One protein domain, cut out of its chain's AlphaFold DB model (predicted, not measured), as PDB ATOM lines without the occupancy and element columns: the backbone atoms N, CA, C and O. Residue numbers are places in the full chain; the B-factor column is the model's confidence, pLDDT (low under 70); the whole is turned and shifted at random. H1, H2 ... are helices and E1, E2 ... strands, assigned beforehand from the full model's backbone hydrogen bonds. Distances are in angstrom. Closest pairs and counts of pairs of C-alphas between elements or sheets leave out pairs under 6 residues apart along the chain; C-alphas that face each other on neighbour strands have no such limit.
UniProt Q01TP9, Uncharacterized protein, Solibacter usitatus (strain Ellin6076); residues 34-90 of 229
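This is residues 34 to 90 of the 229 residues of an uncharacterized protein of Solibacter usitatus (strain Ellin6076) (UniProt Q01TP9). One helix, H1, and a long unnamed stretch, residues 70 to 86, run lengthwise side by side in an elongated, loose model, with the small hairpin of E1 and E2 at one end. At the other end the long stretch folds back into the short strand E3, which lies beside residues 34 to 35, near the start of H1; residues 51 to 56 stick out between the helix and the hairpin. The printed part has 57 residues with one named helix and three named strands, in the order H1, E1, E2, E3, and E1 and E2 make an antiparallel sheet of two. The class is mixed, helices and strands, with under half of the residues in named elements: 14 in the helix and 9 in strands. The whole is loose, with a radius of gyration of the C-alphas of 14.5 A and spans of 45 by 23 by 19 A.

Begin at C-alpha 34, the first printed one, at (33.307, 57.482, 78.984). Find C-alpha 37 at (24.174, 54.860, 76.630); from there H1 runs through residues 37 to 50, 19.8 A from first to last C-alpha. Next look for E1 at residues 59 to 61, 7.1 A long, and E2 at residues 67 to 69, 6.5 A long. E3, residues 87 to 89, is 6.8 A long and ends at C-alpha 89, at (32.620, 52.562, 83.182).

Start at H1, where every O i to N i+4 pair is within hydrogen-bond range. From H1 go on to E3: 4 pairs of their C-alphas are within 8 A, and the closest C-alphas of the two are those of Glu 37 and Phe 87, 6.3 A apart. E3 pairs with no named strand, but its residues 87 to 88 pair antiparallel with residues 34 to 35. Then look at E1 and E2, a hairpin of antiparallel neighbours, with 159 degrees between their directions. The C-alphas of Tyr 60 and Val 68 face each other at 5.4 A; N 60 and O 68 are 3.0 A apart and N 68 and O 60 are 2.8 A apart, both within hydrogen-bond range. H1 and E2 are apart, and E3 is apart from both E1 and E2.

The two C-alphas farthest apart are those of Asn 64 and Asn 83, at 45.4 A, while the first and last printed C-alphas, Cys 34 and Ser 90, are 9.1 A apart. The printed part has no cut. The link from H1 to E1 is short, that from E1 to E2 is tight, and that from E2 to E3 is long, with 17 residues. Residues 51 to 56 stand free. The mean pLDDT of the printed part is 83.6, and residue 55 and residues 82 to 83 are under 70.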
ATOM      1  N   CYS A  34      34.591  56.881  79.333       89.81
ATOM      2  CA  CYS A  34      33.307  57.482  78.984       89.81
ATOM      3  C   CYS A  34      32.747  56.799  77.728       89.81
ATOM      4  O   CYS A  34      33.396  56.797  76.678       89.81
ATOM      5  N   VAL A  35      31.554  56.222  77.842       89.69
ATOM      6  CA  VAL A  35      30.872  55.420  76.814       89.69
ATOM      7  C   VAL A  35      29.492  56.003  76.495       89.69
ATOM      8  O   VAL A  35      28.985  56.862  77.227       89.69
ATOM      9  N   THR A  36      28.888  55.566  75.390       89.12
ATOM     10  CA  THR A  36      27.500  55.935  75.061       89.12
ATOM     11  C   THR A  36      26.496  55.173  75.930       89.12
ATOM     12  O   THR A  36      26.855  54.214  76.624       89.12
ATOM     13  N   GLU A  37      25.222  55.573  75.895       86.69
ATOM     14  CA  GLU A  37      24.174  54.860  76.630       86.69
ATOM     15  C   GLU A  37      24.053  53.414  76.150       86.69
ATOM     16  O   GLU A  37      24.037  52.488  76.966       86.69
ATOM     17  N   ARG A  38      24.040  53.203  74.826       88.75
ATOM     18  CA  ARG A  38      23.972  51.859  74.243       88.75
ATOM     19  C   ARG A  38      25.117  50.981  74.730       88.75
ATOM     20  O   ARG A  38      24.880  49.860  75.171       88.75
ATOM     21  N   GLU A  39      26.351  51.477  74.661       89.19
ATOM     22  CA  GLU A  39      27.534  50.735  75.108       89.19
ATOM     23  C   GLU A  39      27.449  50.384  76.598       89.19
ATOM     24  O   GLU A  39      27.763  49.257  76.989       89.19
ATOM     25  N   TRP A  40      26.980  51.314  77.432       89.25
ATOM     26  CA  TRP A  40      26.771  51.065  78.855       89.25
ATOM     27  C   TRP A  40      25.721  49.976  79.110       89.25
ATOM     28  O   TRP A  40      25.965  49.066  79.907       89.25
ATOM     29  N   GLN A  41      24.578  50.018  78.416       88.56
ATOM     30  CA  GLN A  41      23.510  49.020  78.554       88.56
ATOM     31  C   GLN A  41      23.962  47.629  78.097       88.56
ATOM     32  O   GLN A  41      23.665  46.645  78.776       88.56
ATOM     33  N   ILE A  42      24.728  47.548  77.002       90.38
ATOM     34  CA  ILE A  42      25.328  46.293  76.525       90.38
ATOM     35  C   ILE A  42      26.248  45.712  77.603       90.38
ATOM     36  O   ILE A  42      26.039  44.581  78.040       90.38
ATOM     37  N   ARG A  43      27.209  46.495  78.113       89.19
ATOM     38  CA  ARG A  43      28.147  46.027  79.152       89.19
ATOM     39  C   ARG A  43      27.430  45.614  80.437       89.19
ATOM     40  O   ARG A  43      27.792  44.621  81.065       89.19
ATOM     41  N   LYS A  44      26.395  46.359  80.835       87.44
ATOM     42  CA  LYS A  44      25.561  46.031  81.998       87.44
ATOM     43  C   LYS A  44      24.846  44.695  81.806       87.44
ATOM     44  O   LYS A  44      24.826  43.884  82.732       87.44
ATOM     45  N   TRP A  45      24.279  44.462  80.626       88.19
ATOM     46  CA  TRP A  45      23.632  43.201  80.285       88.19
ATOM     47  C   TRP A  45      24.621  42.030  80.281       88.19
ATOM     48  O   TRP A  45      24.363  41.007  80.914       88.19
ATOM     49  N   GLU A  46      25.779  42.195  79.644       88.75
ATOM     50  CA  GLU A  46      26.844  41.186  79.616       88.75
ATOM     51  C   GLU A  46      27.337  40.841  81.024       88.75
ATOM     52  O   GLU A  46      27.472  39.662  81.357       88.75
ATOM     53  N   HIS A  47      27.539  41.848  81.879       86.38
ATOM     54  CA  HIS A  47      27.907  41.635  83.273       86.38
ATOM     55  C   HIS A  47      26.833  40.841  84.022       86.38
ATOM     56  O   HIS A  47      27.153  39.826  84.636       86.38
ATOM     57  N   LEU A  48      25.564  41.254  83.937       85.44
ATOM     58  CA  LEU A  48      24.449  40.548  84.572       85.44
ATOM     59  C   LEU A  48      24.360  39.091  84.101       85.44
ATOM     60  O   LEU A  48      24.249  38.190  84.930       85.44
ATOM     61  N   ARG A  49      24.493  38.850  82.791       84.88
ATOM     62  CA  ARG A  49      24.525  37.505  82.200       84.88
ATOM     63  C   ARG A  49      25.718  36.690  82.712       84.88
ATOM     64  O   ARG A  49      25.560  35.509  82.996       84.88
ATOM     65  N   SER A  50      26.891  37.307  82.881       85.06
ATOM     66  CA  SER A  50      28.099  36.637  83.394       85.06
ATOM     67  C   SER A  50      27.978  36.134  84.837       85.06
ATOM     68  O   SER A  50      28.722  35.240  85.236       85.06
ATOM     69  N   LEU A  51      27.045  36.687  85.622       84.44
ATOM     70  CA  LEU A  51      26.790  36.239  86.995       84.44
ATOM     71  C   LEU A  51      26.044  34.899  87.038       84.44
ATOM     72  O   LEU A  51      26.027  34.242  88.080       84.44
ATOM     73  N   ALA A  52      25.428  34.491  85.928       83.44
ATOM     74  CA  ALA A  52      24.739  33.219  85.823       83.44
ATOM     75  C   ALA A  52      25.724  32.076  85.520       83.44
ATOM     76  O   ALA A  52      26.630  32.236  84.697       83.44
ATOM     77  N   PRO A  53      25.553  30.897  86.141       80.25
ATOM     78  CA  PRO A  53      26.347  29.718  85.816       80.25
ATOM     79  C   PRO A  53      26.297  29.387  84.318       80.25
ATOM     80  O   PRO A  53      25.234  29.432  83.694       80.25
ATOM     81  N   ALA A  54      27.436  29.001  83.744       74.56
ATOM     82  CA  ALA A  54      27.504  28.603  82.341       74.56
ATOM     83  C   ALA A  54      26.506  27.466  82.042       74.56
ATOM     84  O   ALA A  54      26.522  26.429  82.704       74.56
ATOM     85  N   GLY A  55      25.642  27.669  81.042       69.56
ATOM     86  CA  GLY A  55      24.614  26.702  80.640       69.56
ATOM     87  C   GLY A  55      23.316  26.738  81.455       69.56
ATOM     88  O   GLY A  55      22.457  25.890  81.230       69.56
ATOM     89  N   SER A  56      23.155  27.691  82.379       75.06
ATOM     90  CA  SER A  56      21.878  27.930  83.066       75.06
ATOM     91  C   SER A  56      20.966  28.871  82.273       75.06
ATOM     92  O   SER A  56      21.439  29.731  81.527       75.06
ATOM     93  N   GLU A  57      19.652  28.703  82.430       78.12
ATOM     94  CA  GLU A  57      18.676  29.672  81.928       78.12
ATOM     95  C   GLU A  57      18.822  30.986  82.711       78.12
ATOM     96  O   GLU A  57      18.859  30.988  83.943       78.12
ATOM     97  N   PHE A  58      18.925  32.110  82.000       84.44
ATOM     98  CA  PHE A  58      19.074  33.423  82.619       84.44
ATOM     99  C   PHE A  58      17.699  34.018  82.924       84.44
ATOM    100  O   PHE A  58      16.897  34.231  82.018       84.44
ATOM    101  N   GLY A  59      17.403  34.260  84.198       85.19
ATOM    102  CA  GLY A  59      16.078  34.685  84.637       85.19
ATOM    103  C   GLY A  59      15.982  34.831  86.150       85.19
ATOM    104  O   GLY A  59      16.990  34.779  86.856       85.19
ATOM    105  N   TYR A  60      14.766  35.017  86.652       84.12
ATOM    106  CA  TYR A  60      14.479  35.091  88.084       84.12
ATOM    107  C   TYR A  60      13.263  34.236  88.440       84.12
ATOM    108  O   TYR A  60      12.425  33.934  87.595       84.12
ATOM    109  N   GLU A  61      13.168  33.841  89.705       88.31
ATOM    110  CA  GLU A  61      11.979  33.190  90.251       88.31
ATOM    111  C   GLU A  61      11.010  34.270  90.749       88.31
ATOM    112  O   GLU A  61      11.399  35.173  91.496       88.31
ATOM    113  N   ASP A  62       9.761  34.228  90.293       89.31
ATOM    114  CA  ASP A  62       8.720  35.137  90.762       89.31
ATOM    115  C   ASP A  62       8.295  34.797  92.212       89.31
ATOM    116  O   ASP A  62       8.651  33.744  92.748       89.31
ATOM    117  N   PRO A  63       7.491  35.645  92.881       91.25
ATOM    118  CA  PRO A  63       7.014  35.364  94.239       91.25
ATOM    119  C   PRO A  63       6.184  34.074  94.398       91.25
ATOM    120  O   PRO A  63       5.922  33.667  95.528       91.25
ATOM    121  N   ASN A  64       5.746  33.448  93.300       91.06
ATOM    122  CA  ASN A  64       4.967  32.207  93.283       91.06
ATOM    123  C   ASN A  64       5.825  30.968  92.974       91.06
ATOM    124  O   ASN A  64       5.277  29.874  92.833       91.06
ATOM    125  N   GLY A  65       7.144  31.122  92.851       87.44
ATOM    126  CA  GLY A  65       8.062  30.031  92.547       87.44
ATOM    127  C   GLY A  65       8.180  29.697  91.056       87.44
ATOM    128  O   GLY A  65       8.658  28.625  90.682       87.44
ATOM    129  N   ARG A  66       7.686  30.568  90.167       90.12
ATOM    130  CA  ARG A  66       7.756  30.366  88.719       90.12
ATOM    131  C   ARG A  66       9.009  31.025  88.160       90.12
ATOM    132  O   ARG A  66       9.220  32.220  88.342       90.12
ATOM    133  N   PHE A  67       9.785  30.266  87.391       87.25
ATOM    134  CA  PHE A  67      10.894  30.824  86.624       87.25
ATOM    135  C   PHE A  67      10.387  31.738  85.496       87.25
ATOM    136  O   PHE A  67       9.534  31.347  84.691       87.25
ATOM    137  N   VAL A  68      10.924  32.955  85.450       89.88
ATOM    138  CA  VAL A  68      10.684  33.966  84.421       89.88
ATOM    139  C   VAL A  68      12.012  34.229  83.705       89.88
ATOM    140  O   VAL A  68      12.937  34.752  84.336       89.88
ATOM    141  N   PRO A  69      12.136  33.879  82.410       87.25
ATOM    142  CA  PRO A  69      13.350  34.152  81.656       87.25
ATOM    143  C   PRO A  69      13.546  35.662  81.476       87.25
ATOM    144  O   PRO A  69      12.584  36.418  81.319       87.25
ATOM    145  N   LEU A  70      14.804  36.094  81.510       88.06
ATOM    146  CA  LEU A  70      15.220  37.445  81.154       88.06
ATOM    147  C   LEU A  70      15.825  37.410  79.752       88.06
ATOM    148  O   LEU A  70      16.925  36.890  79.552       88.06
ATOM    149  N   ASP A  71      15.105  37.987  78.798       85.44
ATOM    150  CA  ASP A  71      15.568  38.122  77.422       85.44
ATOM    151  C   ASP A  71      16.536  39.298  77.267       85.44
ATOM    152  O   ASP A  71      16.492  40.278  78.015       85.44
ATOM    153  N   GLU A  72      17.410  39.199  76.265       84.56
ATOM    154  CA  GLU A  72      18.313  40.288  75.903       84.56
ATOM    155  C   GLU A  72      17.516  41.520  75.460       84.56
ATOM    156  O   GLU A  72      16.683  41.409  74.554       84.56
ATOM    157  N   PRO A  73      17.736  42.691  76.089       83.69
ATOM    158  CA  PRO A  73      17.043  43.904  75.693       83.69
ATOM    159  C   PRO A  73      17.461  44.320  74.278       83.69
ATOM    160  O   PRO A  73      18.582  44.073  73.835       83.69
ATOM    161  N   SER A  74      16.560  44.990  73.559       84.38
ATOM    162  CA  SER A  74      16.903  45.582  72.265       84.38
ATOM    163  C   SER A  74      17.851  46.766  72.459       84.38
ATOM    164  O   SER A  74      17.555  47.690  73.213       84.38
ATOM    165  N   PHE A  75      18.964  46.774  71.724       84.00
ATOM    166  CA  PHE A  75      19.934  47.876  71.724       84.00
ATOM    167  C   PHE A  75      19.793  48.826  70.521       84.00
ATOM    168  O   PHE A  75      20.647  49.686  70.297       84.00
ATOM    169  N   GLN A  76      18.735  48.677  69.719       77.12
ATOM    170  CA  GLN A  76      18.547  49.454  68.486       77.12
ATOM    171  C   GLN A  76      17.907  50.831  68.716       77.12
ATOM    172  O   GLN A  76      18.097  51.720  67.893       77.12
ATOM    173  N   GLU A  77      17.193  51.028  69.827       74.25
ATOM    174  CA  GLU A  77      16.384  52.234  70.086       74.25
ATOM    175  C   GLU A  77      17.172  53.425  70.662       74.25
ATOM    176  O   GLU A  77      16.599  54.479  70.917       74.25
ATOM    177  N   PHE A  78      18.483  53.283  70.857       74.81
ATOM    178  CA  PHE A  78      19.323  54.360  71.382       74.81
ATOM    179  C   PHE A  78      19.697  55.352  70.271       74.81
ATOM    180  O   PHE A  78      20.389  54.973  69.321       74.81
ATOM    181  N   ASP A  79      19.268  56.610  70.396       70.38
ATOM    182  CA  ASP A  79      19.710  57.738  69.559       70.38
ATOM    183  C   ASP A  79      21.030  58.304  70.108       70.38
ATOM    184  O   ASP A  79      21.101  59.401  70.662       70.38
ATOM    185  N   ASP A  80      22.075  57.478  70.052       72.38
ATOM    186  CA  ASP A  80      23.399  57.857  70.534       72.38
ATOM    187  C   ASP A  80      24.032  58.885  69.584       72.38
ATOM    188  O   ASP A  80      24.457  58.551  68.472       72.38
ATOM    189  N   ASP A  81      24.197  60.123  70.049       72.62
ATOM    190  CA  ASP A  81      25.193  61.026  69.475       72.62
ATOM    191  C   ASP A  81      26.585  60.483  69.831       72.62
ATOM    192  O   ASP A  81      26.928  60.335  71.006       72.62
ATOM    193  N   ALA A  82      27.414  60.196  68.824       67.56
ATOM    194  CA  ALA A  82      28.769  59.674  69.017       67.56
ATOM    195  C   ALA A  82      29.658  60.577  69.904       67.56
ATOM    196  O   ALA A  82      30.652  60.104  70.471       67.56
ATOM    197  N   ASN A  83      29.301  61.859  70.028       69.31
ATOM    198  CA  ASN A  83      29.967  62.837  70.885       69.31
ATOM    199  C   ASN A  83      29.388  62.891  72.310       69.31
ATOM    200  O   ASN A  83      30.039  63.427  73.207       69.31
ATOM    201  N   TRP A  84      28.200  62.333  72.550       75.50
ATOM    202  CA  TRP A  84      27.548  62.309  73.860       75.50
ATOM    203  C   TRP A  84      27.912  61.041  74.644       75.50
ATOM    204  O   TRP A  84      27.195  60.041  74.658       75.50
ATOM    205  N   ARG A  85      29.057  61.085  75.332       79.31
ATOM    206  CA  ARG A  85      29.579  59.977  76.154       79.31
ATOM    207  C   ARG A  85      29.426  60.269  77.644       79.31
ATOM    208  O   ARG A  85      30.404  60.516  78.342       79.31
ATOM    209  N   SER A  86      28.184  60.314  78.108       77.00
ATOM    210  CA  SER A  86      27.852  60.681  79.492       77.00
ATOM    211  C   SER A  86      27.979  59.527  80.488       77.00
ATOM    212  O   SER A  86      27.970  59.773  81.688       77.00
ATOM    213  N   PHE A  87      28.133  58.282  80.037       84.62
ATOM    214  CA  PHE A  87      28.157  57.120  80.922       84.62
ATOM    215  C   PHE A  87      29.588  56.727  81.268       84.62
ATOM    216  O   PHE A  87      30.446  56.645  80.394       84.62
ATOM    217  N   VAL A  88      29.841  56.443  82.543       87.50
ATOM    218  CA  VAL A  88      31.177  56.108  83.046       87.50
ATOM    219  C   VAL A  88      31.259  54.623  83.379       87.50
ATOM    220  O   VAL A  88      30.425  54.089  84.112       87.50
ATOM    221  N   VAL A  89      32.297  53.961  82.872       88.12
ATOM    222  CA  VAL A  89      32.620  52.562  83.182       88.12
ATOM    223  C   VAL A  89      34.042  52.489  83.728       88.12
ATOM    224  O   VAL A  89      34.941  53.118  83.182       88.12
ATOM    225  N   SER A  90      34.257  51.718  84.797       86.44
ATOM    226  CA  SER A  90      35.600  51.375  85.279       86.44
ATOM    227  C   SER A  90      35.883  49.917  84.952       86.44
ATOM    228  O   SER A  90      35.359  49.019  85.609       86.44
TER     229      SER A  90